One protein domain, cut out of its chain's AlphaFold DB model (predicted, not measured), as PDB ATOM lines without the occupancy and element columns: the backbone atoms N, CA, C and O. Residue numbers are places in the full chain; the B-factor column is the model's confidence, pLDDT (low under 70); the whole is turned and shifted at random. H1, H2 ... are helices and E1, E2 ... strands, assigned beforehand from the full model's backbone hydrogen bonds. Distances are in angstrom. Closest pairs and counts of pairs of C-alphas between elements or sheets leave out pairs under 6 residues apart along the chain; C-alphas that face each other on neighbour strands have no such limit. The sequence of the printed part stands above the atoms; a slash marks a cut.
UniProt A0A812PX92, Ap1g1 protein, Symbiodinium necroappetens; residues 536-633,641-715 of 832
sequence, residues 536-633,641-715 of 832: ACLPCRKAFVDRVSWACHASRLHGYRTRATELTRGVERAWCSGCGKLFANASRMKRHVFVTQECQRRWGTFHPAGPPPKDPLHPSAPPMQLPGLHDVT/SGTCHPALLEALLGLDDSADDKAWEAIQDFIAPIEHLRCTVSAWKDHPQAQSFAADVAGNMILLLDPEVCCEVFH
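What this domain is: This is residues 536 to 633 and 641 to 715 of the 832 residues of the protein "Ap1g1 protein" of Symbiodinium necroappetens (UniProt A0A812PX92). The model has two loosely joined lobes: in one, the helical hairpin H5-H6 packs on the helical hairpin H7-H8, with E1, E4 and H9 at one end and H1 beside E1; in the other, the small cluster H2, H3 and H4 sits near a loop-rich part with the E2-E3 hairpin. Residues 558 to 562, between H1 and H2, form a thin bridge from the first lobe to the second. The printed part has 173 residues with nine named helices and four named strands, in the order E1 H1 H2 H3 H4 E2 E3 H5 H6 H7 H8 H9 E4; the class is mostly helix, and the two sheets are the parallel pair E1 E4 and the antiparallel pair E2 E3. The whole is loose, with a radius of gyration of the C-alphas of 20.1 A, and flat, spanning 58 by 40 by 19 A.

How they stand to each other: Start at the sheet of E1, residues 542 to 544, and E4, residues 713 to 715, which are parallel at 27 degrees; N 543 and O 713 are 2.9 A apart, within hydrogen-bond range. Residues 536 to 537 also pair with residues 542 to 543 of E1, antiparallel. Look next at H9, residues 707 to 710, where the closest C-alphas to E1 are those of Ala 543 and Pro 707, 5.5 A apart. H1, residues 547 to 557, touches no helix; its closest C-alpha to E1 is that of Trp 550, 5.8 A from that of Phe 544. H7, residues 674 to 685, and H8, residues 694 to 704, form a helical hairpin; they touch, the closest C-alphas being those of Lys 685 and Ala 695 at 4.8 A, with a shallow tilt of 17 degrees, opposite ways. H5, residues 646 to 653, and H6, residues 660 to 668, form another helical hairpin; they touch at Ala 651 and Ala 666, the closest C-alphas at 6.7 A, with a shallow tilt of 12 degrees. H7 touches H5 with residues 680 to 684 alone, closest at the C-alphas of Leu 649 and Thr 680, 6.1 A, at a steep tilt of 45 degrees. H6 touches H8 at a steep tilt of 63 degrees, closest at the C-alphas of Asp 660 and Val 697, 5.9 A. Now go to H2, residues 563 to 567, which touches H3, residues 586 to 595; their closest C-alphas are those of Ala 564 and Phe 594, 5.1 A apart. H4, residues 597 to 601, only just touches H2, with 3 pairs of C-alphas within 8 A, the closest those of Ala 564 and Gln 600 at 6.8 A. H3 and H4 only just touch, only at the corner, with the C-alphas of Val 593 and Cys 599 closest at 6.0 A. Beyond them E2, residues 606 to 608, and E3, residues 628 to 630, form an antiparallel hairpin at 163 degrees, with N 607 and O 629 2.9 A apart, within hydrogen-bond range. H3 is apart from both these strands. In H1 to H8 every O i to N i+4 pair is within hydrogen-bond range, and H9 is too short for such a pair.

Where its parts are: Find C-alpha 542, where E1 begins, at (-20.264, -9.850, -20.067). H7 is the longest helix by residues: from C-alpha 674 at (-14.148, -6.856, -29.634) it runs 16.6 A to C-alpha 685. H1 measures 15.5 A, H8 15.1 A, H3 14.1 A, H6 12.3 A and H5 10.5 A from first to last C-alpha. E4 ends at C-alpha 715, at (-22.899, -4.163, -16.328).

The domain as a whole: The two C-alphas farthest apart are those of His 618 and Ser 692, 59.8 A. Residues 634 to 640 are not printed, and C-alphas 633 and 641 are 16.7 A apart across the cut. The long links are H2 to H3, with 18 residues, and E2 to E3, with 19; residues 581 to 582 of the first pair antiparallel with residues 624 to 625 of the second. The mean pLDDT of the printed part is 84.8, and it is under 70 at residues 572, 620, 632 to 633, 641 to 644 and 715.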
ATOM      1  N   ALA A 536     -17.049  -6.396 -25.069       91.44
ATOM      2  CA  ALA A 536     -17.549  -7.674 -24.570       91.44
ATOM      3  C   ALA A 536     -16.417  -8.599 -24.119       91.44
ATOM      4  O   ALA A 536     -15.322  -8.607 -24.683       91.44
ATOM      5  N   CYS A 537     -16.679  -9.408 -23.097       91.88
ATOM      6  CA  CYS A 537     -15.822 -10.527 -22.728       91.88
ATOM      7  C   CYS A 537     -16.518 -11.833 -23.103       91.88
ATOM      8  O   CYS A 537     -17.386 -12.277 -22.350       91.88
ATOM      9  N   LEU A 538     -16.118 -12.442 -24.225       90.94
ATOM     10  CA  LEU A 538     -16.782 -13.625 -24.787       90.94
ATOM     11  C   LEU A 538     -16.836 -14.813 -23.806       90.94
ATOM     12  O   LEU A 538     -17.942 -15.287 -23.547       90.94
ATOM     13  N   PRO A 539     -15.739 -15.215 -23.122       89.00
ATOM     14  CA  PRO A 539     -15.792 -16.361 -22.203       89.00
ATOM     15  C   PRO A 539     -16.685 -16.134 -20.980       89.00
ATOM     16  O   PRO A 539     -17.190 -17.074 -20.377       89.00
ATOM     17  N   CYS A 540     -16.865 -14.872 -20.578       88.06
ATOM     18  CA  CYS A 540     -17.705 -14.502 -19.440       88.06
ATOM     19  C   CYS A 540     -19.129 -14.087 -19.837       88.06
ATOM     20  O   CYS A 540     -19.920 -13.815 -18.932       88.06
ATOM     21  N   ARG A 541     -19.412 -13.929 -21.139       89.88
ATOM     22  CA  ARG A 541     -20.647 -13.342 -21.693       89.88
ATOM     23  C   ARG A 541     -21.056 -12.032 -21.000       89.88
ATOM     24  O   ARG A 541     -22.214 -11.832 -20.629       89.88
ATOM     25  N   LYS A 542     -20.081 -11.139 -20.770       90.19
ATOM     26  CA  LYS A 542     -20.264  -9.850 -20.067       90.19
ATOM     27  C   LYS A 542     -20.014  -8.658 -20.980       90.19
ATOM     28  O   LYS A 542     -18.917  -8.541 -21.526       90.19
ATOM     29  N   ALA A 543     -20.974  -7.738 -21.030       89.56
ATOM     30  CA  ALA A 543     -20.880  -6.490 -21.779       89.56
ATOM     31  C   ALA A 543     -20.375  -5.330 -20.903       89.56
ATOM     32  O   ALA A 543     -20.709  -5.218 -19.716       89.56
ATOM     33  N   PHE A 544     -19.585  -4.443 -21.507       89.25
ATOM     34  CA  PHE A 544     -18.972  -3.277 -20.877       89.25
ATOM     35  C   PHE A 544     -19.191  -2.021 -21.726       89.25
ATOM     36  O   PHE A 544     -19.076  -2.030 -22.947       89.25
ATOM     37  N   VAL A 545     -19.475  -0.910 -21.051       84.69
ATOM     38  CA  VAL A 545     -19.654   0.415 -21.676       84.69
ATOM     39  C   VAL A 545     -18.361   1.064 -22.147       84.69
ATOM     40  O   VAL A 545     -18.401   2.008 -22.928       84.69
ATOM     41  N   ASP A 546     -17.222   0.632 -21.610       83.44
ATOM     42  CA  ASP A 546     -15.946   1.261 -21.890       83.44
ATOM     43  C   ASP A 546     -14.787   0.262 -21.863       83.44
ATOM     44  O   ASP A 546     -14.741  -0.707 -21.093       83.44
ATOM     45  N   ARG A 547     -13.799   0.584 -22.697       84.94
ATOM     46  CA  ARG A 547     -12.538  -0.133 -22.894       84.94
ATOM     47  C   ARG A 547     -11.767  -0.413 -21.607       84.94
ATOM     48  O   ARG A 547     -11.107  -1.444 -21.484       84.94
ATOM     49  N   VAL A 548     -11.797   0.519 -20.658       82.38
ATOM     50  CA  VAL A 548     -10.988   0.455 -19.435       82.38
ATOM     51  C   VAL A 548     -11.591  -0.551 -18.464       82.38
ATOM     52  O   VAL A 548     -10.861  -1.364 -17.890       82.38
ATOM     53  N   SER A 549     -12.915  -0.528 -18.309       83.38
ATOM     54  CA  SER A 549     -13.663  -1.482 -17.492       83.38
ATOM     55  C   SER A 549     -13.471  -2.914 -17.991       83.38
ATOM     56  O   SER A 549     -13.106  -3.789 -17.198       83.38
ATOM     57  N   TRP A 550     -13.605  -3.128 -19.304       90.88
ATOM     58  CA  TRP A 550     -13.320  -4.418 -19.934       90.88
ATOM     59  C   TRP A 550     -11.865  -4.857 -19.708       90.88
ATOM     60  O   TRP A 550     -11.624  -5.946 -19.191       90.88
ATOM     61  N   ALA A 551     -10.880  -3.995 -19.986       84.62
ATOM     62  CA  ALA A 551      -9.465  -4.352 -19.841       84.62
ATOM     63  C   ALA A 551      -9.102  -4.699 -18.386       84.62
ATOM     64  O   ALA A 551      -8.295  -5.596 -18.131       84.62
ATOM     65  N   CYS A 552      -9.718  -4.023 -17.411       82.69
ATOM     66  CA  CYS A 552      -9.554  -4.353 -15.999       82.69
ATOM     67  C   CYS A 552     -10.124  -5.740 -15.670       82.69
ATOM     68  O   CYS A 552      -9.481  -6.494 -14.938       82.69
ATOM     69  N   HIS A 553     -11.302  -6.080 -16.193       87.12
ATOM     70  CA  HIS A 553     -11.906  -7.404 -16.042       87.12
ATOM     71  C   HIS A 553     -11.030  -8.489 -16.687       87.12
ATOM     72  O   HIS A 553     -10.565  -9.395 -15.990       87.12
ATOM     73  N   ALA A 554     -10.716  -8.326 -17.974       88.19
ATOM     74  CA  ALA A 554      -9.911  -9.254 -18.758       88.19
ATOM     75  C   ALA A 554      -8.525  -9.483 -18.136       88.19
ATOM     76  O   ALA A 554      -8.049 -10.611 -18.059       88.19
ATOM     77  N   SER A 555      -7.887  -8.437 -17.596       85.25
ATOM     78  CA  SER A 555      -6.566  -8.576 -16.968       85.25
ATOM     79  C   SER A 555      -6.563  -9.408 -15.686       85.25
ATOM     80  O   SER A 555      -5.549 -10.041 -15.374       85.25
ATOM     81  N   ARG A 556      -7.673  -9.390 -14.936       83.94
ATOM     82  CA  ARG A 556      -7.807 -10.073 -13.642       83.94
ATOM     83  C   ARG A 556      -8.246 -11.519 -13.790       83.94
ATOM     84  O   ARG A 556      -7.742 -12.351 -13.050       83.94
ATOM     85  N   LEU A 557      -9.187 -11.786 -14.694       88.06
ATOM     86  CA  LEU A 557      -9.795 -13.111 -14.842       88.06
ATOM     87  C   LEU A 557      -9.203 -13.923 -15.990       88.06
ATOM     88  O   LEU A 557      -9.158 -15.141 -15.897       88.06
ATOM     89  N   HIS A 558      -8.704 -13.257 -17.031       86.94
ATOM     90  CA  HIS A 558      -8.269 -13.907 -18.269       86.94
ATOM     91  C   HIS A 558      -6.818 -13.578 -18.635       86.94
ATOM     92  O   HIS A 558      -6.384 -13.774 -19.763       86.94
ATOM     93  N   GLY A 559      -6.054 -13.008 -17.698       81.38
ATOM     94  CA  GLY A 559      -4.632 -12.739 -17.899       81.38
ATOM     95  C   GLY A 559      -4.305 -11.648 -18.922       81.38
ATOM     96  O   GLY A 559      -3.124 -11.371 -19.102       81.38
ATOM     97  N   TYR A 560      -5.293 -10.967 -19.517       84.81
ATOM     98  CA  TYR A 560      -5.067  -9.945 -20.545       84.81
ATOM     99  C   TYR A 560      -4.045  -8.890 -20.106       84.81
ATOM    100  O   TYR A 560      -4.088  -8.354 -18.987       84.81
ATOM    101  N   ARG A 561      -3.117  -8.560 -21.000       82.56
ATOM    102  CA  ARG A 561      -2.120  -7.508 -20.810       82.56
ATOM    103  C   ARG A 561      -2.155  -6.584 -22.015       82.56
ATOM    104  O   ARG A 561      -2.234  -7.019 -23.156       82.56
ATOM    105  N   THR A 562      -2.105  -5.280 -21.760       79.44
ATOM    106  CA  THR A 562      -1.985  -4.308 -22.852       79.44
ATOM    107  C   THR A 562      -0.634  -4.470 -23.541       79.44
ATOM    108  O   THR A 562       0.344  -4.813 -22.877       79.44
ATOM    109  N   ARG A 563      -0.541  -4.117 -24.828       77.69
ATOM    110  CA  ARG A 563       0.728  -4.109 -25.576       77.69
ATOM    111  C   ARG A 563       1.839  -3.369 -24.827       77.69
ATOM    112  O   ARG A 563       2.920  -3.905 -24.637       77.69
ATOM    113  N   ALA A 564       1.541  -2.196 -24.265       80.62
ATOM    114  CA  ALA A 564       2.488  -1.462 -23.422       80.62
ATOM    115  C   ALA A 564       2.944  -2.236 -22.169       80.62
ATOM    116  O   ALA A 564       4.047  -2.016 -21.685       80.62
ATOM    117  N   THR A 565       2.110  -3.115 -21.606       82.38
ATOM    118  CA  THR A 565       2.494  -3.983 -20.482       82.38
ATOM    119  C   THR A 565       3.403  -5.121 -20.924       82.38
ATOM    120  O   THR A 565       4.360  -5.394 -20.212       82.38
ATOM    121  N   GLU A 566       3.121  -5.751 -22.065       82.69
ATOM    122  CA  GLU A 566       3.967  -6.820 -22.610       82.69
ATOM    123  C   GLU A 566       5.331  -6.285 -23.049       82.69
ATOM    124  O   GLU A 566       6.354  -6.785 -22.602       82.69
ATOM    125  N   LEU A 567       5.364  -5.182 -23.801       82.88
ATOM    126  CA  LEU A 567       6.618  -4.559 -24.240       82.88
ATOM    127  C   LEU A 567       7.511  -4.137 -23.063       82.88
ATOM    128  O   LEU A 567       8.731  -4.226 -23.134       82.88
ATOM    129  N   THR A 568       6.907  -3.693 -21.956       84.25
ATOM    130  CA  THR A 568       7.646  -3.266 -20.754       84.25
ATOM    131  C   THR A 568       7.914  -4.397 -19.761       84.25
ATOM    132  O   THR A 568       8.480  -4.154 -18.691       84.25
ATOM    133  N   ARG A 569       7.509  -5.631 -20.076       82.56
ATOM    134  CA  ARG A 569       7.709  -6.796 -19.216       82.56
ATOM    135  C   ARG A 569       9.194  -7.145 -19.157       82.56
ATOM    136  O   ARG A 569       9.874  -7.174 -20.170       82.56
ATOM    137  N   GLY A 570       9.703  -7.396 -17.951       75.56
ATOM    138  CA  GLY A 570      11.106  -7.781 -17.751       75.56
ATOM    139  C   GLY A 570      12.126  -6.652 -17.930       75.56
ATOM    140  O   GLY A 570      13.313  -6.888 -17.740       75.56
ATOM    141  N   VAL A 571      11.700  -5.418 -18.233       79.00
ATOM    142  CA  VAL A 571      12.628  -4.286 -18.333       79.00
ATOM    143  C   VAL A 571      13.099  -3.900 -16.927       79.00
ATOM    144  O   VAL A 571      12.357  -3.305 -16.145       79.00
ATOM    145  N   GLU A 572      14.350  -4.231 -16.610       69.44
ATOM    146  CA  GLU A 572      14.947  -4.011 -15.284       69.44
ATOM    147  C   GLU A 572      15.029  -2.528 -14.891       69.44
ATOM    148  O   GLU A 572      15.048  -2.181 -13.709       69.44
ATOM    149  N   ARG A 573      15.083  -1.629 -15.882       79.38
ATOM    150  CA  ARG A 573      15.266  -0.186 -15.681       79.38
ATOM    151  C   ARG A 573      14.223   0.616 -16.434       79.38
ATOM    152  O   ARG A 573      13.810   0.263 -17.526       79.38
ATOM    153  N   ALA A 574      13.814   1.744 -15.871       87.69
ATOM    154  CA  ALA A 574      12.697   2.526 -16.382       87.69
ATOM    155  C   ALA A 574      13.046   3.388 -17.615       87.69
ATOM    156  O   ALA A 574      12.835   4.596 -17.578       87.69
ATOM    157  N   TRP A 575      13.577   2.810 -18.693       90.69
ATOM    158  CA  TRP A 575      13.843   3.505 -19.958       90.69
ATOM    159  C   TRP A 575      13.067   2.888 -21.126       90.69
ATOM    160  O   TRP A 575      12.783   1.696 -21.146       90.69
ATOM    161  N   CYS A 576      12.694   3.715 -22.100       91.44
ATOM    162  CA  CYS A 576      11.941   3.282 -23.274       91.44
ATOM    163  C   CYS A 576      12.883   2.938 -24.434       91.44
ATOM    164  O   CYS A 576      13.578   3.822 -24.926       91.44
ATOM    165  N   SER A 577      12.836   1.700 -24.930       89.69
ATOM    166  CA  SER A 577      13.619   1.244 -26.095       89.69
ATOM    167  C   SER A 577      13.080   1.705 -27.450       89.69
ATOM    168  O   SER A 577      13.646   1.355 -28.478       89.69
ATOM    169  N   GLY A 578      11.985   2.469 -27.467       88.81
ATOM    170  CA  GLY A 578      11.453   3.088 -28.683       88.81
ATOM    171  C   GLY A 578      11.846   4.551 -28.877       88.81
ATOM    172  O   GLY A 578      11.798   5.039 -29.996       88.81
ATOM    173  N   CYS A 579      12.205   5.276 -27.812       91.00
ATOM    174  CA  CYS A 579      12.644   6.677 -27.922       91.00
ATOM    175  C   CYS A 579      13.917   7.004 -27.139       91.00
ATOM    176  O   CYS A 579      14.363   8.148 -27.153       91.00
ATOM    177  N   GLY A 580      14.466   6.056 -26.379       90.75
ATOM    178  CA  GLY A 580      15.664   6.251 -25.562       90.75
ATOM    179  C   GLY A 580      15.480   7.090 -24.298       90.75
ATOM    180  O   GLY A 580      16.461   7.417 -23.635       90.75
ATOM    181  N   LYS A 581      14.250   7.454 -23.912       92.44
ATOM    182  CA  LYS A 581      14.015   8.249 -22.694       92.44
ATOM    183  C   LYS A 581      14.075   7.398 -21.430       92.44
ATOM    184  O   LYS A 581      13.367   6.399 -21.315       92.44
ATOM    185  N   LEU A 582      14.848   7.853 -20.448       90.19
ATOM    186  CA  LEU A 582      14.908   7.352 -19.079       90.19
ATOM    187  C   LEU A 582      13.886   8.080 -18.192       90.19
ATOM    188  O   LEU A 582      13.796   9.307 -18.182       90.19
ATOM    189  N   PHE A 583      13.139   7.317 -17.400       90.19
ATOM    190  CA  PHE A 583      12.106   7.785 -16.481       90.19
ATOM    191  C   PHE A 583      12.484   7.487 -15.026       90.19
ATOM    192  O   PHE A 583      13.238   6.567 -14.726       90.19
ATOM    193  N   ALA A 584      11.885   8.228 -14.091       84.56
ATOM    194  CA  ALA A 584      12.094   8.026 -12.652       84.56
ATOM    195  C   ALA A 584      11.622   6.663 -12.122       84.56
ATOM    196  O   ALA A 584      12.095   6.203 -11.088       84.56
ATOM    197  N   ASN A 585      10.652   6.026 -12.784       84.75
ATOM    198  CA  ASN A 585      10.173   4.694 -12.418       84.75
ATOM    199  C   ASN A 585       9.436   4.016 -13.579       84.75
ATOM    200  O   ASN A 585       8.954   4.675 -14.508       84.75
ATOM    201  N   ALA A 586       9.308   2.690 -13.481       84.19
ATOM    202  CA  ALA A 586       8.677   1.855 -14.497       84.19
ATOM    203  C   ALA A 586       7.214   2.249 -14.760       84.19
ATOM    204  O   ALA A 586       6.742   2.146 -15.887       84.19
ATOM    205  N   SER A 587       6.493   2.771 -13.759       81.38
ATOM    206  CA  SER A 587       5.107   3.224 -13.938       81.38
ATOM    207  C   SER A 587       4.997   4.430 -14.875       81.38
ATOM    208  O   SER A 587       4.084   4.478 -15.699       81.38
ATOM    209  N   ARG A 588       5.918   5.401 -14.784       85.00
ATOM    210  CA  ARG A 588       5.963   6.557 -15.698       85.00
ATOM    211  C   ARG A 588       6.351   6.152 -17.112       85.00
ATOM    212  O   ARG A 588       5.695   6.595 -18.049       85.00
ATOM    213  N   MET A 589       7.352   5.285 -17.242       89.56
ATOM    214  CA  MET A 589       7.735   4.697 -18.524       89.56
ATOM    215  C   MET A 589       6.546   3.970 -19.157       89.56
ATOM    216  O   MET A 589       6.137   4.306 -20.259       89.56
ATOM    217  N   LYS A 590       5.908   3.048 -18.429       86.12
ATOM    218  CA  LYS A 590       4.739   2.305 -18.910       86.12
ATOM    219  C   LYS A 590       3.595   3.225 -19.332       86.12
ATOM    220  O   LYS A 590       2.955   2.970 -20.345       86.12
ATOM    221  N   ARG A 591       3.350   4.315 -18.594       85.31
ATOM    222  CA  ARG A 591       2.359   5.331 -18.980       85.31
ATOM    223  C   ARG A 591       2.744   6.044 -20.276       85.31
ATOM    224  O   ARG A 591       1.868   6.279 -21.095       85.31
ATOM    225  N   HIS A 592       4.017   6.379 -20.458       89.31
ATOM    226  CA  HIS A 592       4.504   6.946 -21.713       89.31
ATOM    227  C   HIS A 592       4.299   5.971 -22.877       89.31
ATOM    228  O   HIS A 592       3.648   6.342 -23.843       89.31
ATOM    229  N   VAL A 593       4.744   4.718 -22.747       86.75
ATOM    230  CA  VAL A 593       4.579   3.683 -23.783       86.75
ATOM    231  C   VAL A 593       3.106   3.458 -24.105       86.75
ATOM    232  O   VAL A 593       2.736   3.353 -25.264       86.75
ATOM    233  N   PHE A 594       2.240   3.450 -23.090       82.44
ATOM    234  CA  PHE A 594       0.797   3.329 -23.277       82.44
ATOM    235  C   PHE A 594       0.197   4.479 -24.100       82.44
ATOM    236  O   PHE A 594      -0.688   4.235 -24.911       82.44
ATOM    237  N   VAL A 595       0.669   5.714 -23.903       80.88
ATOM    238  CA  VAL A 595       0.144   6.911 -24.586       80.88
ATOM    239  C   VAL A 595       0.790   7.127 -25.959       80.88
ATOM    240  O   VAL A 595       0.136   7.611 -26.875       80.88
ATOM    241  N   THR A 596       2.067   6.784 -26.120       85.44
ATOM    242  CA  THR A 596       2.843   7.056 -27.333       85.44
ATOM    243  C   THR A 596       2.908   5.807 -28.209       85.44
ATOM    244  O   THR A 596       3.811   4.986 -28.060       85.44
ATOM    245  N   GLN A 597       1.950   5.670 -29.134       80.56
ATOM    246  CA  GLN A 597       1.876   4.532 -30.065       80.56
ATOM    247  C   GLN A 597       3.154   4.364 -30.897       80.56
ATOM    248  O   GLN A 597       3.598   3.239 -31.103       80.56
ATOM    249  N   GLU A 598       3.799   5.467 -31.280       81.06
ATOM    250  CA  GLU A 598       5.056   5.429 -32.033       81.06
ATOM    251  C   GLU A 598       6.162   4.678 -31.283       81.06
ATOM    252  O   GLU A 598       6.866   3.846 -31.846       81.06
ATOM    253  N   CYS A 599       6.244   4.860 -29.962       86.69
ATOM    254  CA  CYS A 599       7.192   4.117 -29.139       86.69
ATOM    255  C   CYS A 599       6.819   2.636 -28.986       86.69
ATOM    256  O   CYS A 599       7.699   1.840 -28.684       86.69
ATOM    257  N   GLN A 600       5.549   2.255 -29.169       83.94
ATOM    258  CA  GLN A 600       5.144   0.843 -29.205       83.94
ATOM    259  C   GLN A 600       5.497   0.173 -30.538       83.94
ATOM    260  O   GLN A 600       5.775  -1.024 -30.547       83.94
ATOM    261  N   ARG A 601       5.454   0.926 -31.647       81.06
ATOM    262  CA  ARG A 601       5.879   0.466 -32.977       81.06
ATOM    263  C   ARG A 601       7.392   0.297 -33.035       81.06
ATOM    264  O   ARG A 601       7.869  -0.786 -33.334       81.06
ATOM    265  N   ARG A 602       8.127   1.337 -32.643       83.50
ATOM    266  CA  ARG A 602       9.595   1.392 -32.657       83.50
ATOM    267  C   ARG A 602      10.249   0.665 -31.477       83.50
ATOM    268  O   ARG A 602      11.421   0.892 -31.190       83.50
ATOM    269  N   TRP A 603       9.509  -0.154 -30.731       86.81
ATOM    270  CA  TRP A 603      10.036  -0.781 -29.521       86.81
ATOM    271  C   TRP A 603      11.218  -1.697 -29.851       86.81
ATOM    272  O   TRP A 603      11.062  -2.649 -30.605       86.81
ATOM    273  N   GLY A 604      12.387  -1.419 -29.270       86.00
ATOM    274  CA  GLY A 604      13.616  -2.176 -29.522       86.00
ATOM    275  C   GLY A 604      14.526  -1.588 -30.603       86.00
ATOM    276  O   GLY A 604      15.641  -2.066 -30.742       86.00
ATOM    277  N   THR A 605      14.097  -0.535 -31.308       88.50
ATOM    278  CA  THR A 605      14.910   0.123 -32.352       88.50
ATOM    279  C   THR A 605      15.972   1.074 -31.797       88.50
ATOM    280  O   THR A 605      16.897   1.436 -32.516       88.50
ATOM    281  N   PHE A 606      15.844   1.526 -30.541       89.88
ATOM    282  CA  PHE A 606      16.837   2.390 -29.906       89.88
ATOM    283  C   PHE A 606      17.887   1.571 -29.156       89.88
ATOM    284  O   PHE A 606      17.582   0.927 -28.146       89.88
ATOM    285  N   HIS A 607      19.140   1.720 -29.582       88.88
ATOM    286  CA  HIS A 607      20.308   1.099 -28.970       88.88
ATOM    287  C   HIS A 607      21.076   2.137 -28.141       88.88
ATOM    288  O   HIS A 607      21.649   3.079 -28.702       88.88
ATOM    289  N   PRO A 608      21.085   2.024 -26.799       88.06
ATOM    290  CA  PRO A 608      21.803   2.967 -25.953       88.06
ATOM    291  C   PRO A 608      23.321   2.805 -26.127       88.06
ATOM    292  O   PRO A 608      23.840   1.694 -26.139       88.06
ATOM    293  N   ALA A 609      24.053   3.922 -26.184       86.06
ATOM    294  CA  ALA A 609      25.514   3.944 -26.340       86.06
ATOM    295  C   ALA A 609      26.275   3.389 -25.115       86.06
ATOM    296  O   ALA A 609      27.487   3.194 -25.160       86.06
ATOM    297  N   GLY A 610      25.577   3.150 -24.004       82.12
ATOM    298  CA  GLY A 610      26.121   2.570 -22.783       82.12
ATOM    299  C   GLY A 610      25.013   2.136 -21.820       82.12
ATOM    300  O   GLY A 610      23.834   2.418 -22.054       82.12
ATOM    301  N   PRO A 611      25.355   1.448 -20.716       78.62
ATOM    302  CA  PRO A 611      24.367   1.034 -19.731       78.62
ATOM    303  C   PRO A 611      23.682   2.263 -19.109       78.62
ATOM    304  O   PRO A 611      24.337   3.289 -18.905       78.62
ATOM    305  N   PRO A 612      22.390   2.178 -18.735       75.12
ATOM    306  CA  PRO A 612      21.721   3.302 -18.093       75.12
ATOM    307  C   PRO A 612      22.434   3.701 -16.784       75.12
ATOM    308  O   PRO A 612      23.169   2.893 -16.198       75.12
ATOM    309  N   PRO A 613      22.181   4.900 -16.245       77.44
ATOM    310  CA  PRO A 613      22.592   5.246 -14.887       77.44
ATOM    311  C   PRO A 613      22.108   4.187 -13.882       77.44
ATOM    312  O   PRO A 613      20.993   3.669 -14.009       77.44
ATOM    313  N   LYS A 614      22.956   3.826 -12.908       72.50
ATOM    314  CA  LYS A 614      22.597   2.869 -11.842       72.50
ATOM    315  C   LYS A 614      21.580   3.465 -10.865       72.50
ATOM    316  O   LYS A 614      20.726   2.738 -10.368       72.50
ATOM    317  N   ASP A 615      21.657   4.772 -10.631       76.38
ATOM    318  CA  ASP A 615      20.765   5.467  -9.712       76.38
ATOM    319  C   ASP A 615      19.461   5.886 -10.411       76.38
ATOM    320  O   ASP A 615      19.495   6.448 -11.511       76.38
ATOM    321  N   PRO A 616      18.291   5.636  -9.795       72.19
ATOM    322  CA  PRO A 616      17.016   6.059 -10.355       72.19
ATOM    323  C   PRO A 616      16.908   7.589 -10.365       72.19
ATOM    324  O   PRO A 616      17.286   8.263  -9.404       72.19
ATOM    325  N   LEU A 617      16.322   8.151 -11.429       77.75
ATOM    326  CA  LEU A 617      16.018   9.583 -11.475       77.75
ATOM    327  C   LEU A 617      15.062   9.962 -10.336       77.75
ATOM    328  O   LEU A 617      14.143   9.214  -9.987       77.75
ATOM    329  N   HIS A 618      15.232  11.169  -9.796       75.50
ATOM    330  CA  HIS A 618      14.328  11.701  -8.781       75.50
ATOM    331  C   HIS A 618      12.870  11.699  -9.301       75.50
ATOM    332  O   HIS A 618      12.639  12.062 -10.455       75.50
ATOM    333  N   PRO A 619      11.847  11.367  -8.485       72.81
ATOM    334  CA  PRO A 619      10.448  11.309  -8.931       72.81
ATOM    335  C   PRO A 619       9.916  12.589  -9.591       72.81
ATOM    336  O   PRO A 619       8.979  12.530 -10.388       72.81
ATOM    337  N   SER A 620      10.494  13.746  -9.266       67.75
ATOM    338  CA  SER A 620      10.141  15.043  -9.863       67.75
ATOM    339  C   SER A 620      11.003  15.437 -11.068       67.75
ATOM    340  O   SER A 620      10.710  16.455 -11.684       67.75
ATOM    341  N   ALA A 621      12.046  14.674 -11.405       70.44
ATOM    342  CA  ALA A 621      12.883  14.961 -12.564       70.44
ATOM    343  C   ALA A 621      12.103  14.705 -13.873       70.44
ATOM    344  O   ALA A 621      11.314  13.747 -13.943       70.44
ATOM    345  N   PRO A 622      12.287  15.550 -14.906       80.00
ATOM    346  CA  PRO A 622      11.773  15.266 -16.241       80.00
ATOM    347  C   PRO A 622      12.458  14.016 -16.830       80.00
ATOM    348  O   PRO A 622      13.551  13.654 -16.383       80.00
ATOM    349  N   PRO A 623      11.838  13.334 -17.813       87.31
ATOM    350  CA  PRO A 623      12.495  12.243 -18.526       87.31
ATOM    351  C   PRO A 623      13.791  12.727 -19.186       87.31
ATOM    352  O   PRO A 623      13.805  13.793 -19.799       87.31
ATOM    353  N   MET A 624      14.857  11.944 -19.066       88.50
ATOM    354  CA  MET A 624      16.176  12.259 -19.623       88.50
ATOM    355  C   MET A 624      16.397  11.453 -20.904       88.50
ATOM    356  O   MET A 624      16.098  10.264 -20.926       88.50
ATOM    357  N   GLN A 625      16.920  12.071 -21.961       92.06
ATOM    358  CA  GLN A 625      17.299  11.353 -23.179       92.06
ATOM    359  C   GLN A 625      18.612  10.594 -22.944       92.06
ATOM    360  O   GLN A 625      19.598  11.206 -22.540       92.06
ATOM    361  N   LEU A 626      18.633   9.280 -23.178       89.44
ATOM    362  CA  LEU A 626      19.881   8.516 -23.171       89.44
ATOM    363  C   LEU A 626      20.647   8.752 -24.485       89.44
ATOM    364  O   LEU A 626      20.011   8.878 -25.535       89.44
ATOM    365  N   PRO A 627      21.989   8.794 -24.451       87.75
ATOM    366  CA  PRO A 627      22.796   8.757 -25.665       87.75
ATOM    367  C   PRO A 627      22.661   7.382 -26.337       87.75
ATOM    368  O   PRO A 627      22.671   6.356 -25.655       87.75
ATOM    369  N   GLY A 628      22.524   7.352 -27.661       87.81
ATOM    370  CA  GLY A 628      22.331   6.128 -28.440       87.81
ATOM    371  C   GLY A 628      21.911   6.413 -29.880       87.81
ATOM    372  O   GLY A 628      21.737   7.574 -30.257       87.81
ATOM    373  N   LEU A 629      21.745   5.356 -30.669       87.31
ATOM    374  CA  LEU A 629      21.357   5.412 -32.080       87.31
ATOM    375  C   LEU A 629      20.055   4.634 -32.296       87.31
ATOM    376  O   LEU A 629      19.742   3.722 -31.533       87.31
ATOM    377  N   HIS A 630      19.282   5.029 -33.307       86.69
ATOM    378  CA  HIS A 630      18.136   4.248 -33.777       86.69
ATOM    379  C   HIS A 630      18.562   3.451 -35.011       86.69
ATOM    380  O   HIS A 630      19.377   3.948 -35.793       86.69
ATOM    381  N   ASP A 631      18.005   2.256 -35.196       84.31
ATOM    382  CA  ASP A 631      18.175   1.508 -36.445       84.31
ATOM    383  C   ASP A 631      17.643   2.325 -37.638       84.31
ATOM    384  O   ASP A 631      16.563   2.916 -37.576       84.31
ATOM    385  N   VAL A 632      18.424   2.381 -38.722       63.94
ATOM    386  CA  VAL A 632      18.172   3.243 -39.897       63.94
ATOM    387  C   VAL A 632      17.077   2.673 -40.820       63.94
ATOM    388  O   VAL A 632      16.567   3.379 -41.681       63.94
ATOM    389  N   THR A 633      16.649   1.424 -40.621       57.09
ATOM    390  CA  THR A 633      15.777   0.677 -41.551       57.09
ATOM    391  C   THR A 633      14.419   0.299 -40.949       57.09
ATOM    392  O   THR A 633      14.018  -0.861 -41.009       57.09
ATOM    393  N   SER A 641       0.298  -1.010 -37.835       44.34
ATOM    394  CA  SER A 641       0.026  -1.307 -36.425       44.34
ATOM    395  C   SER A 641      -1.417  -1.750 -36.126       44.34
ATOM    396  O   SER A 641      -2.309  -0.922 -35.952       44.34
ATOM    397  N   GLY A 642      -1.577  -3.057 -35.941       53.03
ATOM    398  CA  GLY A 642      -2.398  -3.618 -34.875       53.03
ATOM    399  C   GLY A 642      -3.903  -3.657 -35.085       53.03
ATOM    400  O   GLY A 642      -4.604  -3.464 -34.103       53.03
ATOM    401  N   THR A 643      -4.410  -3.923 -36.286       60.91
ATOM    402  CA  THR A 643      -5.849  -4.186 -36.469       60.91
ATOM    403  C   THR A 643      -6.223  -5.657 -36.267       60.91
ATOM    404  O   THR A 643      -7.284  -5.917 -35.711       60.91
ATOM    405  N   CYS A 644      -5.363  -6.620 -36.613       69.44
ATOM    406  CA  CYS A 644      -5.653  -8.055 -36.481       69.44
ATOM    407  C   CYS A 644      -4.800  -8.766 -35.409       69.44
ATOM    408  O   CYS A 644      -3.697  -8.336 -35.060       69.44
ATOM    409  N   HIS A 645      -5.327  -9.866 -34.870       82.25
ATOM    410  CA  HIS A 645      -4.662 -10.751 -33.919       82.25
ATOM    411  C   HIS A 645      -4.036 -11.936 -34.683       82.25
ATOM    412  O   HIS A 645      -4.767 -12.832 -35.103       82.25
ATOM    413  N   PRO A 646      -2.703 -11.984 -34.872       82.62
ATOM    414  CA  PRO A 646      -2.070 -12.894 -35.834       82.62
ATOM    415  C   PRO A 646      -2.301 -14.373 -35.513       82.62
ATOM    416  O   PRO A 646      -2.668 -15.131 -36.398       82.62
ATOM    417  N   ALA A 647      -2.199 -14.769 -34.241       84.25
ATOM    418  CA  ALA A 647      -2.449 -16.155 -33.835       84.25
ATOM    419  C   ALA A 647      -3.923 -16.576 -33.980       84.25
ATOM    420  O   ALA A 647      -4.211 -17.757 -34.119       84.25
ATOM    421  N   LEU A 648      -4.856 -15.614 -33.957       90.06
ATOM    422  CA  LEU A 648      -6.266 -15.913 -34.218       90.06
ATOM    423  C   LEU A 648      -6.493 -16.048 -35.725       90.06
ATOM    424  O   LEU A 648      -7.184 -16.962 -36.147       90.06
ATOM    425  N   LEU A 649      -5.886 -15.177 -36.537       90.50
ATOM    426  CA  LEU A 649      -5.940 -15.298 -37.994       90.50
ATOM    427  C   LEU A 649      -5.384 -16.653 -38.459       90.50
ATOM    428  O   LEU A 649      -6.004 -17.307 -39.285       90.50
ATOM    429  N   GLU A 650      -4.261 -17.092 -37.891       90.69
ATOM    430  CA  GLU A 650      -3.680 -18.413 -38.155       90.69
ATOM    431  C   GLU A 650      -4.629 -19.552 -37.750       90.69
ATOM    432  O   GLU A 650      -4.855 -20.462 -38.543       90.69
ATOM    433  N   ALA A 651      -5.245 -19.473 -36.565       90.62
ATOM    434  CA  ALA A 651      -6.227 -20.463 -36.122       90.62
ATOM    435  C   ALA A 651      -7.450 -20.539 -37.056       90.62
ATOM    436  O   ALA A 651      -7.913 -21.632 -37.365       90.62
ATOM    437  N   LEU A 652      -7.938 -19.395 -37.547       92.25
ATOM    438  CA  LEU A 652      -9.053 -19.326 -38.499       92.25
ATOM    439  C   LEU A 652      -8.675 -19.886 -39.883       92.25
ATOM    440  O   LEU A 652      -9.450 -20.619 -40.494       92.25
ATOM    441  N   LEU A 653      -7.458 -19.611 -40.367       92.50
ATOM    442  CA  LEU A 653      -6.923 -20.194 -41.608       92.50
ATOM    443  C   LEU A 653      -6.659 -21.706 -41.501       92.50
ATOM    444  O   LEU A 653      -6.566 -22.381 -42.522       92.50
ATOM    445  N   GLY A 654      -6.543 -22.237 -40.284       90.12
ATOM    446  CA  GLY A 654      -6.383 -23.664 -40.011       90.12
ATOM    447  C   GLY A 654      -7.691 -24.450 -39.882       90.12
ATOM    448  O   GLY A 654      -7.625 -25.659 -39.675       90.12
ATOM    449  N   LEU A 655      -8.860 -23.802 -39.976       91.00
ATOM    450  CA  LEU A 655     -10.158 -24.480 -39.895       91.00
ATOM    451  C   LEU A 655     -10.392 -25.394 -41.107       91.00
ATOM    452  O   LEU A 655     -10.191 -24.992 -42.255       91.00
ATOM    453  N   ASP A 656     -10.857 -26.610 -40.847       87.00
ATOM    454  CA  ASP A 656     -11.192 -27.638 -41.838       87.00
ATOM    455  C   ASP A 656     -12.710 -27.826 -42.030       87.00
ATOM    456  O   ASP A 656     -13.133 -28.441 -43.010       87.00
ATOM    457  N   ASP A 657     -13.522 -27.255 -41.138       81.56
ATOM    458  CA  ASP A 657     -14.981 -27.379 -41.092       81.56
ATOM    459  C   ASP A 657     -15.674 -26.022 -41.328       81.56
ATOM    460  O   ASP A 657     -15.274 -24.996 -40.771       81.56
ATOM    461  N   SER A 658     -16.744 -26.021 -42.132       85.31
ATOM    462  CA  SER A 658     -17.589 -24.851 -42.401       85.31
ATOM    463  C   SER A 658     -18.645 -24.583 -41.320       85.31
ATOM    464  O   SER A 658     -19.474 -23.692 -41.492       85.31
ATOM    465  N   ALA A 659     -18.678 -25.365 -40.237       83.56
ATOM    466  CA  ALA A 659     -19.592 -25.157 -39.121       83.56
ATOM    467  C   ALA A 659     -19.271 -23.870 -38.334       83.56
ATOM    468  O   ALA A 659     -18.177 -23.711 -37.785       83.56
ATOM    469  N   ASP A 660     -20.266 -22.986 -38.194       83.12
ATOM    470  CA  ASP A 660     -20.156 -21.720 -37.452       83.12
ATOM    471  C   ASP A 660     -19.657 -21.906 -36.005       83.12
ATOM    472  O   ASP A 660     -18.875 -21.093 -35.507       83.12
ATOM    473  N   ASP A 661     -20.051 -22.999 -35.341       83.50
ATOM    474  CA  ASP A 661     -19.650 -23.302 -33.962       83.50
ATOM    475  C   ASP A 661     -18.128 -23.461 -33.821       83.50
ATOM    476  O   ASP A 661     -17.552 -23.019 -32.826       83.50
ATOM    477  N   LYS A 662     -17.449 -24.024 -34.831       85.50
ATOM    478  CA  LYS A 662     -15.990 -24.227 -34.816       85.50
ATOM    479  C   LYS A 662     -15.232 -22.912 -34.943       85.50
ATOM    480  O   LYS A 662     -14.259 -22.682 -34.223       85.50
ATOM    481  N   ALA A 663     -15.710 -22.020 -35.808       87.44
ATOM    482  CA  ALA A 663     -15.160 -20.675 -35.925       87.44
ATOM    483  C   ALA A 663     -15.396 -19.859 -34.644       87.44
ATOM    484  O   ALA A 663     -14.501 -19.146 -34.186       87.44
ATOM    485  N   TRP A 664     -16.572 -19.994 -34.025       89.75
ATOM    486  CA  TRP A 664     -16.884 -19.319 -32.768       89.75
ATOM    487  C   TRP A 664     -16.025 -19.823 -31.601       89.75
ATOM    488  O   TRP A 664     -15.486 -19.001 -30.860       89.75
ATOM    489  N   GLU A 665     -15.835 -21.142 -31.467       88.50
ATOM    490  CA  GLU A 665     -14.908 -21.753 -30.499       88.50
ATOM    491  C   GLU A 665     -13.490 -21.181 -30.661       88.50
ATOM    492  O   GLU A 665     -12.914 -20.674 -29.694       88.50
ATOM    493  N   ALA A 666     -12.974 -21.146 -31.895       89.69
ATOM    494  CA  ALA A 666     -11.656 -20.588 -32.190       89.69
ATOM    495  C   ALA A 666     -11.536 -19.105 -31.796       89.69
ATOM    496  O   ALA A 666     -10.504 -18.688 -31.282       89.69
ATOM    497  N   ILE A 667     -12.583 -18.294 -31.994       91.31
ATOM    498  CA  ILE A 667     -12.593 -16.876 -31.601       91.31
ATOM    499  C   ILE A 667     -12.653 -16.711 -30.075       91.31
ATOM    500  O   ILE A 667     -11.988 -15.828 -29.523       91.31
ATOM    501  N   GLN A 668     -13.440 -17.539 -29.381       90.62
ATOM    502  CA  GLN A 668     -13.625 -17.457 -27.928       90.62
ATOM    503  C   GLN A 668     -12.345 -17.716 -27.130       90.62
ATOM    504  O   GLN A 668     -12.185 -17.137 -26.048       90.62
ATOM    505  N   ASP A 669     -11.425 -18.517 -27.667       88.94
ATOM    506  CA  ASP A 669     -10.138 -18.821 -27.036       88.94
ATOM    507  C   ASP A 669      -9.198 -17.604 -26.946       88.94
ATOM    508  O   ASP A 669      -8.250 -17.590 -26.151       88.94
ATOM    509  N   PHE A 670      -9.477 -16.530 -27.694       89.75
ATOM    510  CA  PHE A 670      -8.652 -15.327 -27.698       89.75
ATOM    511  C   PHE A 670      -9.271 -14.180 -26.899       89.75
ATOM    512  O   PHE A 670     -10.347 -13.651 -27.174       89.75
ATOM    513  N   ILE A 671      -8.504 -13.698 -25.923       89.50
ATOM    514  CA  ILE A 671      -8.897 -12.578 -25.070       89.50
ATOM    515  C   ILE A 671      -8.410 -11.280 -25.694       89.50
ATOM    516  O   ILE A 671      -7.324 -10.777 -25.385       89.50
ATOM    517  N   ALA A 672      -9.233 -10.718 -26.568       88.12
ATOM    518  CA  ALA A 672      -8.906  -9.498 -27.277       88.12
ATOM    519  C   ALA A 672     -10.091  -8.515 -27.311       88.12
ATOM    520  O   ALA A 672     -11.222  -8.866 -26.985       88.12
ATOM    521  N   PRO A 673      -9.814  -7.248 -27.645       89.56
ATOM    522  CA  PRO A 673     -10.834  -6.219 -27.866       89.56
ATOM    523  C   PRO A 673     -11.852  -6.670 -28.887       89.56
ATOM    524  O   PRO A 673     -11.428  -7.223 -29.901       89.56
ATOM    525  N   ILE A 674     -13.138  -6.379 -28.681       89.44
ATOM    526  CA  ILE A 674     -14.148  -6.856 -29.634       89.44
ATOM    527  C   ILE A 674     -13.880  -6.312 -31.043       89.44
ATOM    528  O   ILE A 674     -13.940  -7.060 -32.010       89.44
ATOM    529  N   GLU A 675     -13.431  -5.058 -31.146       88.44
ATOM    530  CA  GLU A 675     -13.029  -4.453 -32.418       88.44
ATOM    531  C   GLU A 675     -11.839  -5.176 -33.067       88.44
ATOM    532  O   GLU A 675     -11.857  -5.435 -34.263       88.44
ATOM    533  N   HIS A 676     -10.826  -5.586 -32.293       88.19
ATOM    534  CA  HIS A 676      -9.711  -6.357 -32.859       88.19
ATOM    535  C   HIS A 676     -10.146  -7.755 -33.307       88.19
ATOM    536  O   HIS A 676      -9.633  -8.247 -34.309       88.19
ATOM    537  N   LEU A 677     -11.068  -8.406 -32.589       91.62
ATOM    538  CA  LEU A 677     -11.630  -9.689 -33.019       91.62
ATOM    539  C   LEU A 677     -12.372  -9.514 -34.349       91.62
ATOM    540  O   LEU A 677     -12.081 -10.235 -35.298       91.62
ATOM    541  N   ARG A 678     -13.230  -8.488 -34.456       91.94
ATOM    542  CA  ARG A 678     -13.947  -8.139 -35.694       91.94
ATOM    543  C   ARG A 678     -12.984  -7.881 -36.849       91.94
ATOM    544  O   ARG A 678     -13.118  -8.513 -37.888       91.94
ATOM    545  N   CYS A 679     -11.969  -7.039 -36.649       90.25
ATOM    546  CA  CYS A 679     -10.946  -6.780 -37.662       90.25
ATOM    547  C   CYS A 679     -10.182  -8.047 -38.077       90.25
ATOM    548  O   CYS A 679      -9.822  -8.178 -39.242       90.25
ATOM    549  N   THR A 680      -9.932  -8.984 -37.155       92.06
ATOM    550  CA  THR A 680      -9.249 -10.250 -37.472       92.06
ATOM    551  C   THR A 680     -10.132 -11.169 -38.310       92.06
ATOM    552  O   THR A 680      -9.656 -11.741 -39.283       92.06
ATOM    553  N   VAL A 681     -11.420 -11.265 -37.977       92.94
ATOM    554  CA  VAL A 681     -12.402 -12.044 -38.746       92.94
ATOM    555  C   VAL A 681     -12.635 -11.424 -40.128       92.94
ATOM    556  O   VAL A 681     -12.706 -12.146 -41.117       92.94
ATOM    557  N   SER A 682     -12.675 -10.092 -40.236       92.31
ATOM    558  CA  SER A 682     -12.700  -9.405 -41.534       92.31
ATOM    559  C   SER A 682     -11.427  -9.662 -42.344       92.31
ATOM    560  O   SER A 682     -11.508  -9.913 -43.538       92.31
ATOM    561  N   ALA A 683     -10.256  -9.669 -41.701       90.31
ATOM    562  CA  ALA A 683      -9.007 -10.007 -42.378       90.31
ATOM    563  C   ALA A 683      -8.976 -11.468 -42.852       90.31
ATOM    564  O   ALA A 683      -8.425 -11.732 -43.913       90.31
ATOM    565  N   TRP A 684      -9.573 -12.402 -42.101       93.94
ATOM    566  CA  TRP A 684      -9.732 -13.798 -42.521       93.94
ATOM    567  C   TRP A 684     -10.634 -13.918 -43.751       93.94
ATOM    568  O   TRP A 684     -10.253 -14.590 -44.704       93.94
ATOM    569  N   LYS A 685     -11.769 -13.205 -43.770       90.50
ATOM    570  CA  LYS A 685     -12.690 -13.155 -44.915       90.50
ATOM    571  C   LYS A 685     -11.994 -12.776 -46.228       90.50
ATOM    572  O   LYS A 685     -12.282 -13.377 -47.256       90.50
ATOM    573  N   ASP A 686     -11.100 -11.792 -46.179       87.56
ATOM    574  CA  ASP A 686     -10.425 -11.247 -47.363       87.56
ATOM    575  C   ASP A 686      -9.032 -11.875 -47.603       87.56
ATOM    576  O   ASP A 686      -8.266 -11.404 -48.449       87.56
ATOM    577  N   HIS A 687      -8.657 -12.921 -46.852       90.56
ATOM    578  CA  HIS A 687      -7.309 -13.485 -46.915       90.56
ATOM    579  C   HIS A 687      -7.105 -14.352 -48.176       90.56
ATOM    580  O   HIS A 687      -7.928 -15.223 -48.453       90.56
ATOM    581  N   PRO A 688      -5.973 -14.236 -48.901       89.00
ATOM    582  CA  PRO A 688      -5.719 -15.025 -50.118       89.00
ATOM    583  C   PRO A 688      -5.708 -16.548 -49.918       89.00
ATOM    584  O   PRO A 688      -5.921 -17.296 -50.864       89.00
ATOM    585  N   GLN A 689      -5.416 -17.004 -48.697       90.19
ATOM    586  CA  GLN A 689      -5.391 -18.424 -48.318       90.19
ATOM    587  C   GLN A 689      -6.661 -18.867 -47.572       90.19
ATOM    588  O   GLN A 689      -6.669 -19.946 -46.988       90.19
ATOM    589  N   ALA A 690      -7.699 -18.028 -47.524       89.50
ATOM    590  CA  ALA A 690      -8.943 -18.377 -46.853       89.50
ATOM    591  C   ALA A 690      -9.657 -19.535 -47.564       89.50
ATOM    592  O   ALA A 690      -9.611 -19.677 -48.787       89.50
ATOM    593  N   GLN A 691     -10.338 -20.360 -46.777       93.38
ATOM    594  CA  GLN A 691     -11.152 -21.467 -47.259       93.38
ATOM    595  C   GLN A 691     -12.361 -20.939 -48.045       93.38
ATOM    596  O   GLN A 691     -12.835 -19.829 -47.806       93.38
ATOM    597  N   SER A 692     -12.924 -21.746 -48.949       89.31
ATOM    598  CA  SER A 692     -14.064 -21.330 -49.785       89.31
ATOM    599  C   SER A 692     -15.307 -20.921 -48.983       89.31
ATOM    600  O   SER A 692     -16.067 -20.074 -49.441       89.31
ATOM    601  N   PHE A 693     -15.495 -21.481 -47.785       90.69
ATOM    602  CA  PHE A 693     -16.596 -21.149 -46.872       90.69
ATOM    603  C   PHE A 693     -16.311 -19.942 -45.962       90.69
ATOM    604  O   PHE A 693     -17.218 -19.451 -45.288       90.69
ATOM    605  N   ALA A 694     -15.064 -19.459 -45.905       89.62
ATOM    606  CA  ALA A 694     -14.636 -18.458 -44.929       89.62
ATOM    607  C   ALA A 694     -15.424 -17.149 -45.045       89.62
ATOM    608  O   ALA A 694     -15.706 -16.511 -44.036       89.62
ATOM    609  N   ALA A 695     -15.818 -16.755 -46.260       89.12
ATOM    610  CA  ALA A 695     -16.551 -15.513 -46.482       89.12
ATOM    611  C   ALA A 695     -17.939 -15.501 -45.822       89.12
ATOM    612  O   ALA A 695     -18.327 -14.477 -45.246       89.12
ATOM    613  N   ASP A 696     -18.646 -16.631 -45.874       85.56
ATOM    614  CA  ASP A 696     -19.987 -16.783 -45.309       85.56
ATOM    615  C   ASP A 696     -19.917 -16.901 -43.781       85.56
ATOM    616  O   ASP A 696     -20.553 -16.124 -43.064       85.56
ATOM    617  N   VAL A 697     -19.044 -17.781 -43.274       89.44
ATOM    618  CA  VAL A 697     -18.840 -17.992 -41.829       89.44
ATOM    619  C   VAL A 697     -18.334 -16.712 -41.153       89.44
ATOM    620  O   VAL A 697     -18.846 -16.305 -40.108       89.44
ATOM    621  N   ALA A 698     -17.379 -15.999 -41.759       89.81
ATOM    622  CA  ALA A 698     -16.899 -14.721 -41.233       89.81
ATOM    623  C   ALA A 698     -18.008 -13.656 -41.182       89.81
ATOM    624  O   ALA A 698     -18.042 -12.855 -40.245       89.81
ATOM    625  N   GLY A 699     -18.929 -13.652 -42.153       83.94
ATOM    626  CA  GLY A 699     -20.110 -12.790 -42.140       83.94
ATOM    627  C   GLY A 699     -20.974 -13.020 -40.898       83.94
ATOM    628  O   GLY A 699     -21.300 -12.060 -40.194       83.94
ATOM    629  N   ASN A 700     -21.252 -14.285 -40.576       82.88
ATOM    630  CA  ASN A 700     -22.007 -14.673 -39.382       82.88
ATOM    631  C   ASN A 700     -21.261 -14.294 -38.095       82.88
ATOM    632  O   ASN A 700     -21.831 -13.662 -37.203       82.88
ATOM    633  N   MET A 701     -19.958 -14.584 -38.015       88.50
ATOM    634  CA  MET A 701     -19.138 -14.257 -36.844       88.50
ATOM    635  C   MET A 701     -19.071 -12.747 -36.571       88.50
ATOM    636  O   MET A 701     -19.119 -12.322 -35.417       88.50
ATOM    637  N   ILE A 702     -19.014 -11.907 -37.610       88.88
ATOM    638  CA  ILE A 702     -19.033 -10.443 -37.457       88.88
ATOM    639  C   ILE A 702     -20.367  -9.957 -36.872       88.88
ATOM    640  O   ILE A 702     -20.369  -8.996 -36.101       88.88
ATOM    641  N   LEU A 703     -21.493 -10.597 -37.195       80.19
ATOM    642  CA  LEU A 703     -22.791 -10.272 -36.589       80.19
ATOM    643  C   LEU A 703     -22.861 -10.714 -35.121       80.19
ATOM    644  O   LEU A 703     -23.387  -9.980 -34.287       80.19
ATOM    645  N   LEU A 704     -22.284 -11.874 -34.792       84.19
ATOM    646  CA  LEU A 704     -22.229 -12.384 -33.418       84.19
ATOM    647  C   LEU A 704     -21.286 -11.575 -32.518       84.19
ATOM    648  O   LEU A 704     -21.521 -11.475 -31.316       84.19
ATOM    649  N   LEU A 705     -20.239 -10.957 -33.074       85.62
ATOM    650  CA  LEU A 705     -19.292 -10.087 -32.364       85.62
ATOM    651  C   LEU A 705     -19.864  -8.686 -32.070       85.62
ATOM    652  O   LEU A 705     -19.204  -7.668 -32.299       85.62
ATOM    653  N   ASP A 706     -21.081  -8.637 -31.537       83.44
ATOM    654  CA  ASP A 706     -21.731  -7.451 -30.978       83.44
ATOM    655  C   ASP A 706     -21.976  -7.683 -29.475       83.44
ATOM    656  O   ASP A 706     -22.506  -8.740 -29.110       83.44
ATOM    657  N   PRO A 707     -21.599  -6.758 -28.566       86.50
ATOM    658  CA  PRO A 707     -21.831  -6.930 -27.134       86.50
ATOM    659  C   PRO A 707     -23.297  -7.160 -26.750       86.50
ATOM    660  O   PRO A 707     -23.541  -7.766 -25.711       86.50
ATOM    661  N   GLU A 708     -24.258  -6.687 -27.544       82.62
ATOM    662  CA  GLU A 708     -25.690  -6.916 -27.318       82.62
ATOM    663  C   GLU A 708     -26.131  -8.332 -27.712       82.62
ATOM    664  O   GLU A 708     -27.108  -8.839 -27.166       82.62
ATOM    665  N   VAL A 709     -25.381  -8.994 -28.599       80.12
ATOM    666  CA  VAL A 709     -25.679 -10.341 -29.110       80.12
ATOM    667  C   VAL A 709     -24.913 -11.420 -28.338       80.12
ATOM    668  O   VAL A 709     -25.494 -12.421 -27.928       80.12
ATOM    669  N   CYS A 710     -23.612 -11.232 -28.097       83.00
ATOM    670  CA  CYS A 710     -22.754 -12.269 -27.500       83.00
ATOM    671  C   CYS A 710     -22.744 -12.307 -25.964       83.00
ATOM    672  O   CYS A 710     -22.073 -13.163 -25.376       83.00
ATOM    673  N   CYS A 711     -23.419 -11.374 -25.289       85.50
ATOM    674  CA  CYS A 711     -23.397 -11.271 -23.831       85.50
ATOM    675  C   CYS A 711     -24.768 -11.489 -23.199       85.50
ATOM    676  O   CYS A 711     -25.795 -11.072 -23.715       85.50
ATOM    677  N   GLU A 712     -24.754 -12.064 -22.000       83.75
ATOM    678  CA  GLU A 712     -25.946 -12.285 -21.175       83.75
ATOM    679  C   GLU A 712     -26.010 -11.296 -20.004       83.75
ATOM    680  O   GLU A 712     -27.070 -11.042 -19.433       83.75
ATOM    681  N   VAL A 713     -24.863 -10.724 -19.615       80.25
ATOM    682  CA  VAL A 713     -24.750  -9.895 -18.413       80.25
ATOM    683  C   VAL A 713     -24.275  -8.483 -18.748       80.25
ATOM    684  O   VAL A 713     -23.106  -8.248 -19.063       80.25
ATOM    685  N   PHE A 714     -25.165  -7.513 -18.553       81.81
ATOM    686  CA  PHE A 714     -24.958  -6.107 -18.902       81.81
ATOM    687  C   PHE A 714     -24.624  -5.264 -17.668       81.81
ATOM    688  O   PHE A 714     -25.496  -4.854 -16.899       81.81
ATOM    689  N   HIS A 715     -23.334  -4.990 -17.452       66.25
ATOM    690  CA  HIS A 715     -22.899  -4.163 -16.328       66.25
ATOM    691  C   HIS A 715     -22.995  -2.685 -16.691       66.25
ATOM    692  O   HIS A 715     -22.076  -2.116 -17.285       66.25
TER     693      HIS A 715